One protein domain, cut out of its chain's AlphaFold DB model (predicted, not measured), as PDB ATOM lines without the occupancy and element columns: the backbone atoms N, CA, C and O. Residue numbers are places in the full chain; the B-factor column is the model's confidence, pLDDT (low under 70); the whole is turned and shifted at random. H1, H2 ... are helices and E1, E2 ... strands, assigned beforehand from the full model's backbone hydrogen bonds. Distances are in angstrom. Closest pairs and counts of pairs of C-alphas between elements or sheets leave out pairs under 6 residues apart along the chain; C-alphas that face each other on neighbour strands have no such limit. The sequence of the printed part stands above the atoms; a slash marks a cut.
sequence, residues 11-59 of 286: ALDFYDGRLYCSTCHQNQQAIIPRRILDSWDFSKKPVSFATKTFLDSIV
ATOM      1  N   ALA A  11     -27.295   8.463  17.613       93.44
ATOM      2  CA  ALA A  11     -26.208   8.061  18.496       93.44
ATOM      3  C   ALA A  11     -24.851   8.285  17.818       93.44
ATOM      4  O   ALA A  11     -24.695   8.049  16.618       93.44
ATOM      5  N   LEU A  12     -23.883   8.758  18.603       96.31
ATOM      6  CA  LEU A  12     -22.511   9.006  18.165       96.31
ATOM      7  C   LEU A  12     -21.706   7.707  18.134       96.31
ATOM      8  O   LEU A  12     -21.570   7.045  19.163       96.31
ATOM      9  N   ASP A  13     -21.094   7.419  16.990       97.50
ATOM     10  CA  ASP A  13     -20.073   6.387  16.865       97.50
ATOM     11  C   ASP A  13     -18.711   6.947  17.299       97.50
ATOM     12  O   ASP A  13     -18.182   7.905  16.729       97.50
ATOM     13  N   PHE A  14     -18.127   6.352  18.340       97.62
ATOM     14  CA  PHE A  14     -16.872   6.826  18.925       97.62
ATOM     15  C   PHE A  14     -15.620   6.504  18.094       97.62
ATOM     16  O   PHE A  14     -14.535   6.975  18.445       97.62
ATOM     17  N   TYR A  15     -15.728   5.701  17.035       97.56
ATOM     18  CA  TYR A  15     -14.602   5.391  16.158       97.56
ATOM     19  C   TYR A  15     -14.426   6.442  15.062       97.56
ATOM     20  O   TYR A  15     -13.331   6.983  14.906       97.56
ATOM     21  N   ASP A  16     -15.489   6.737  14.312       95.81
ATOM     22  CA  ASP A  16     -15.431   7.637  13.157       95.81
ATOM     23  C   ASP A  16     -16.006   9.038  13.429       95.81
ATOM     24  O   ASP A  16     -15.850   9.941  12.603       95.81
ATOM     25  N   GLY A  17     -16.625   9.235  14.599       96.12
ATOM     26  CA  GLY A  17     -17.162  10.512  15.058       96.12
ATOM     27  C   GLY A  17     -18.470  10.928  14.386       96.12
ATOM     28  O   GLY A  17     -18.832  12.104  14.463       96.12
ATOM     29  N   ARG A  18     -19.171  10.015  13.700       96.19
ATOM     30  CA  ARG A  18     -20.422  10.316  12.988       96.19
ATOM     31  C   ARG A  18     -21.655   9.944  13.807       96.19
ATOM     32  O   ARG A  18     -21.621   9.072  14.671       96.19
ATOM     33  N   LEU A  19     -22.766  10.622  13.517       95.88
ATOM     34  CA  LEU A  19     -24.077  10.315  14.087       95.88
ATOM     35  C   LEU A  19     -24.818   9.315  13.197       95.88
ATOM     36  O   LEU A  19     -24.890   9.485  11.978       95.88
ATOM     37  N   TYR A  20     -25.407   8.305  13.823       94.94
ATOM     38  CA  TYR A  20     -26.179   7.252  13.174       94.94
ATOM     39  C   TYR A  20     -27.568   7.160  13.801       94.94
ATOM     40  O   TYR A  20     -27.716   7.378  15.001       94.94
ATOM     41  N   CYS A  21     -28.585   6.794  13.017       94.94
ATOM     42  CA  CYS A  21     -29.894   6.467  13.583       94.94
ATOM     43  C   CYS A  21     -29.809   5.213  14.469       94.94
ATOM     44  O   CYS A  21     -28.914   4.378  14.296       94.94
ATOM     45  N   SER A  22     -30.771   5.045  15.376       92.25
ATOM     46  CA  SER A  22     -30.862   3.899  16.291       92.25
ATOM     47  C   SER A  22     -30.720   2.534  15.594       92.25
ATOM     48  O   SER A  22     -30.019   1.654  16.099       92.25
ATOM     49  N   THR A  23     -31.287   2.371  14.392       93.12
ATOM     50  CA  THR A  23     -31.205   1.130  13.598       93.12
ATOM     51  C   THR A  23     -29.805   0.837  13.049       93.12
ATOM     52  O   THR A  23     -29.405  -0.326  13.001       93.12
ATOM     53  N   CYS A  24     -29.057   1.861  12.626       93.81
ATOM     54  CA  CYS A  24     -27.694   1.695  12.105       93.81
ATOM     55  C   CYS A  24     -26.663   1.616  13.233       93.81
ATOM     56  O   CYS A  24     -25.680   0.879  13.132       93.81
ATOM     57  N   HIS A  25     -26.882   2.373  14.309       95.50
ATOM     58  CA  HIS A  25     -25.959   2.409  15.425       95.50
ATOM     59  C   HIS A  25     -26.028   1.109  16.240       95.50
ATOM     60  O   HIS A  25     -25.010   0.483  16.509       95.50
ATOM     61  N   GLN A  26     -27.228   0.677  16.640       94.31
ATOM     62  CA  GLN A  26     -27.463  -0.524  17.463       94.31
ATOM     63  C   GLN A  26     -26.691  -0.585  18.798       94.31
ATOM     64  O   GLN A  26     -26.743  -1.597  19.491       94.31
ATOM     65  N   ASN A  27     -25.986   0.488  19.169       94.50
ATOM     66  CA  ASN A  27     -25.271   0.656  20.434       94.50
ATOM     67  C   ASN A  27     -24.268  -0.469  20.753       94.50
ATOM     68  O   ASN A  27     -24.087  -0.848  21.915       94.50
ATOM     69  N   GLN A  28     -23.603  -0.990  19.716       97.56
ATOM     70  CA  GLN A  28     -22.552  -1.992  19.872       97.56
ATOM     71  C   GLN A  28     -21.394  -1.426  20.696       97.56
ATOM     72  O   GLN A  28     -21.181  -0.221  20.735       97.56
ATOM     73  N   GLN A  29     -20.635  -2.288  21.372       97.69
ATOM     74  CA  GLN A  29     -19.556  -1.865  22.268       97.69
ATOM     75  C   GLN A  29     -18.203  -2.346  21.742       97.69
ATOM     76  O   GLN A  29     -17.982  -3.554  21.628       97.69
ATOM     77  N   ALA A  30     -17.282  -1.424  21.464       98.06
ATOM     78  CA  ALA A  30     -15.939  -1.738  20.972       98.06
ATOM     79  C   ALA A  30     -14.855  -0.935  21.693       98.06
ATOM     80  O   ALA A  30     -15.097   0.172  22.168       98.06
ATOM     81  N   ILE A  31     -13.645  -1.491  21.753       97.75
ATOM     82  CA  ILE A  31     -12.458  -0.728  22.146       97.75
ATOM     83  C   ILE A  31     -12.047   0.139  20.956       97.75
ATOM     84  O   ILE A  31     -11.986  -0.351  19.829       97.75
ATOM     85  N   ILE A  32     -11.761   1.416  21.202       97.94
ATOM     86  CA  ILE A  32     -11.415   2.372  20.146       97.94
ATOM     87  C   ILE A  32      -9.888   2.451  20.014       97.94
ATOM     88  O   ILE A  32      -9.244   2.950  20.941       97.94
ATOM     89  N   PRO A  33      -9.286   2.035  18.877       97.06
ATOM     90  CA  PRO A  33      -7.829   1.968  18.732       97.06
ATOM     91  C   PRO A  33      -7.122   3.282  19.054       97.06
ATOM     92  O   PRO A  33      -6.131   3.295  19.777       97.06
ATOM     93  N   ARG A  34      -7.679   4.411  18.602       96.06
ATOM     94  CA  ARG A  34      -7.115   5.734  18.882       96.06
ATOM     95  C   ARG A  34      -6.997   6.035  20.381       96.06
ATOM     96  O   ARG A  34      -6.009   6.619  20.799       96.06
ATOM     97  N   ARG A  35      -7.943   5.584  21.210       97.19
ATOM     98  CA  ARG A  35      -7.900   5.812  22.668       97.19
ATOM     99  C   ARG A  35      -6.808   4.999  23.360       97.19
ATOM    100  O   ARG A  35      -6.183   5.510  24.292       97.19
ATOM    101  N   ILE A  36      -6.535   3.784  22.872       97.50
ATOM    102  CA  ILE A  36      -5.385   2.989  23.325       97.50
ATOM    103  C   ILE A  36      -4.090   3.755  23.025       97.50
ATOM    104  O   ILE A  36      -3.225   3.885  23.886       97.50
ATOM    105  N   LEU A  37      -3.976   4.295  21.811       96.62
ATOM    106  CA  LEU A  37      -2.762   4.950  21.322       96.62
ATOM    107  C   LEU A  37      -2.521   6.330  21.945       96.62
ATOM    108  O   LEU A  37      -1.370   6.716  22.130       96.62
ATOM    109  N   ASP A  38      -3.583   7.057  22.283       94.69
ATOM    110  CA  ASP A  38      -3.478   8.400  22.856       94.69
ATOM    111  C   ASP A  38      -3.352   8.357  24.388       94.69
ATOM    112  O   ASP A  38      -2.648   9.174  24.978       94.69
ATOM    113  N   SER A  39      -4.036   7.414  25.043       94.12
ATOM    114  CA  SER A  39      -4.251   7.451  26.499       94.12
ATOM    115  C   SER A  39      -4.174   6.099  27.207       94.12
ATOM    116  O   SER A  39      -4.494   6.025  28.391       94.12
ATOM    117  N   TRP A  40      -3.772   5.032  26.506       96.94
ATOM    118  CA  TRP A  40      -3.753   3.666  27.048       96.94
ATOM    119  C   TRP A  40      -5.109   3.236  27.648       96.94
ATOM    120  O   TRP A  40      -5.182   2.506  28.635       96.94
ATOM    121  N   ASP A  41      -6.206   3.713  27.048       96.69
ATOM    122  CA  ASP A  41      -7.578   3.466  27.497       96.69
ATOM    123  C   ASP A  41      -8.240   2.364  26.662       96.69
ATOM    124  O   ASP A  41      -8.447   2.503  25.454       96.69
ATOM    125  N   PHE A  42      -8.613   1.283  27.345       97.62
ATOM    126  CA  PHE A  42      -9.243   0.092  26.774       97.62
ATOM    127  C   PHE A  42     -10.741   0.001  27.093       97.62
ATOM    128  O   PHE A  42     -11.375  -1.028  26.851       97.62
ATOM    129  N   SER A  43     -11.333   1.062  27.652       97.44
ATOM    130  CA  SER A  43     -12.769   1.111  27.906       97.44
ATOM    131  C   SER A  43     -13.551   0.987  26.599       97.44
ATOM    132  O   SER A  43     -13.255   1.636  25.591       97.44
ATOM    133  N   LYS A  44     -14.577   0.131  26.616       97.44
ATOM    134  CA  LYS A  44     -15.477  -0.010  25.475       97.44
ATOM    135  C   LYS A  44     -16.321   1.252  25.331       97.44
ATOM    136  O   LYS A  44     -16.737   1.852  26.325       97.44
ATOM    137  N   LYS A  45     -16.554   1.650  24.085       97.94
ATOM    138  CA  LYS A  45     -17.393   2.783  23.713       97.94
ATOM    139  C   LYS A  45     -18.497   2.336  22.761       97.94
ATOM    140  O   LYS A  45     -18.306   1.353  22.035       97.94
ATOM    141  N   PRO A  46     -19.628   3.057  22.770       97.75
ATOM    142  CA  PRO A  46     -20.700   2.816  21.828       97.75
ATOM    143  C   PRO A  46     -20.224   3.122  20.400       97.75
ATOM    144  O   PRO A  46     -19.578   4.137  20.146       97.75
ATOM    145  N   VAL A  47     -20.499   2.197  19.490       98.25
ATOM    146  CA  VAL A  47     -20.178   2.280  18.063       98.25
ATOM    147  C   VAL A  47     -21.325   1.707  17.242       98.25
ATOM    148  O   VAL A  47     -22.155   0.945  17.751       98.25
ATOM    149  N   SER A  48     -21.342   2.036  15.954       97.94
ATOM    150  CA  SER A  48     -22.277   1.459  15.002       97.94
ATOM    151  C   SER A  48     -22.009  -0.026  14.756       97.94
ATOM    152  O   SER A  48     -20.900  -0.534  14.960       97.94
ATOM    153  N   PHE A  49     -23.019  -0.738  14.252       97.00
ATOM    154  CA  PHE A  49     -22.869  -2.137  13.846       97.00
ATOM    155  C   PHE A  49     -21.778  -2.322  12.776       97.00
ATOM    156  O   PHE A  49     -20.963  -3.246  12.854       97.00
ATOM    157  N   ALA A  50     -21.726  -1.410  11.800       97.75
ATOM    158  CA  ALA A  50     -20.728  -1.430  10.733       97.75
ATOM    159  C   ALA A  50     -19.307  -1.247  11.290       97.75
ATOM    160  O   ALA A  50     -18.416  -2.040  10.979       97.75
ATOM    161  N   THR A  51     -19.112  -0.268  12.176       98.12
ATOM    162  CA  THR A  51     -17.833  -0.043  12.859       98.12
ATOM    163  C   THR A  51     -17.416  -1.245  13.695       98.12
ATOM    164  O   THR A  51     -16.263  -1.663  13.615       98.12
ATOM    165  N   LYS A  52     -18.329  -1.838  14.477       98.19
ATOM    166  CA  LYS A  52     -18.014  -3.030  15.277       98.19
ATOM    167  C   LYS A  52     -17.500  -4.166  14.397       98.19
ATOM    168  O   LYS A  52     -16.459  -4.742  14.698       98.19
ATOM    169  N   THR A  53     -18.200  -4.428  13.294       98.25
ATOM    170  CA  THR A  53     -17.834  -5.465  12.321       98.25
ATOM    171  C   THR A  53     -16.447  -5.208  11.733       98.25
ATOM    172  O   THR A  53     -15.618  -6.115  11.666       98.25
ATOM    173  N   PHE A  54     -16.157  -3.959  11.357       98.00
ATOM    174  CA  PHE A  54     -14.839  -3.569  10.866       98.00
ATOM    175  C   PHE A  54     -13.743  -3.768  11.926       98.00
ATOM    176  O   PHE A  54     -12.734  -4.413  11.645       98.00
ATOM    177  N   LEU A  55     -13.937  -3.263  13.148       98.06
ATOM    178  CA  LEU A  55     -12.947  -3.371  14.224       98.06
ATOM    179  C   LEU A  55     -12.649  -4.831  14.588       98.06
ATOM    180  O   LEU A  55     -11.486  -5.184  14.778       98.06
ATOM    181  N   ASP A  56     -13.672  -5.685  14.617       97.88
ATOM    182  CA  ASP A  56     -13.505  -7.123  14.844       97.88
ATOM    183  C   ASP A  56     -12.704  -7.785  13.725       97.88
ATOM    184  O   ASP A  56     -11.855  -8.633  13.996       97.88
ATOM    185  N   SER A  57     -12.910  -7.362  12.473       97.75
ATOM    186  CA  SER A  57     -12.166  -7.910  11.336       97.75
ATOM    187  C   SER A  57     -10.666  -7.609  11.393       97.75
ATOM    188  O   SER A  57      -9.879  -8.397  10.881       97.75
ATOM    189  N   ILE A  58     -10.247  -6.516  12.044       96.88
ATOM    190  CA  ILE A  58      -8.837  -6.100  12.104       96.88
ATOM    191  C   ILE A  58      -8.159  -6.397  13.449       96.88
ATOM    192  O   ILE A  58      -6.959  -6.166  13.589       96.88
ATOM    193  N   VAL A  59      -8.888  -6.912  14.445       96.88
ATOM    194  CA  VAL A  59      -8.423  -6.974  15.845       96.88
ATOM    195  C   VAL A  59      -7.129  -7.774  16.033       96.88
ATOM    196  O   VAL A  59      -6.325  -7.448  16.908       96.88
TER     197      VAL A  59
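AT A GLANCE: This is residues 11 to 59 of the 286 residues of the protein "DUF4206 domain-containing protein" of Schistocephalus solidus (UniProt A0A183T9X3). A small two-stranded sheet of E2 and E3 lies in the middle of an elongated domain, with the longest helix, H3, packed mostly on E2. The helix H2 lies beyond one end of this strand pair, on the path from E2 to E3; E1 and the short H1 lie toward the other end, where residues 11 to 12 fold beside E1 in a short antiparallel pairing. The printed part has 49 residues with three named strands and three named helices, in the order E1 H1 E2 H2 E3 H3; the sheet is antiparallel and the class is mixed, helices and strands. The whole is compact, with a radius of gyration of the C-alphas of 10.3 A, and spans 30 by 20 by 14 A.

HOW THE PARTS SIT: The sheet is made of E2, residues 28 to 31, and E3, residues 44 to 47, antiparallel neighbours whose directions stand at 132 degrees. N 30 and O 45 are within hydrogen-bond range at 3.0 A, and so are N 47 and O 28 at 2.8 A. H3, residues 49 to 58, has 5 pairs of C-alphas within 8 A of E2, the closest those of Gln 28 and Phe 49, 6.0 A apart. H1, residues 22 to 25, only just touches H3, with 3 pairs of C-alphas within 8 A; the closest are those of His 25 and Phe 49, at 5.7 A. H2, residues 33 to 39, touches no helix and is apart from H1 and H3. E1, residues 19 to 21, pairs with no named strand, is apart from E2, E3, H2 and H3, and meets H1 only through their link. In H2 and H3 every O i to N i+4 pair is within hydrogen-bond range; H1 is too short for such a pair, and its one O i to N i+3 pair is not within range.

IN THESE COORDINATES: E2 runs 10.4 A from C-alpha 28 at (-22.552, -1.992, 19.872) to C-alpha 31, and E3 runs 9.1 A. H3 is 14.7 A long and ends with C-alpha 58 at (-8.837, -6.100, 12.104). H2 is 10.2 A long. E1, the first element, begins with C-alpha 19 at (-24.077, 10.315, 14.087) and is 7.0 A long, while H1 is 5.2 A long.

THE WHOLE: The two C-alphas farthest apart are those of Thr 23 and Trp 40, at 30.7 A, and the first and last printed C-alphas, of Ala 11 and Val 59, are 23.4 A apart. The printed part has no cut, and its five links between named elements are tight. The mean pLDDT of the printed part is 96.6, and no printed residue is under 70.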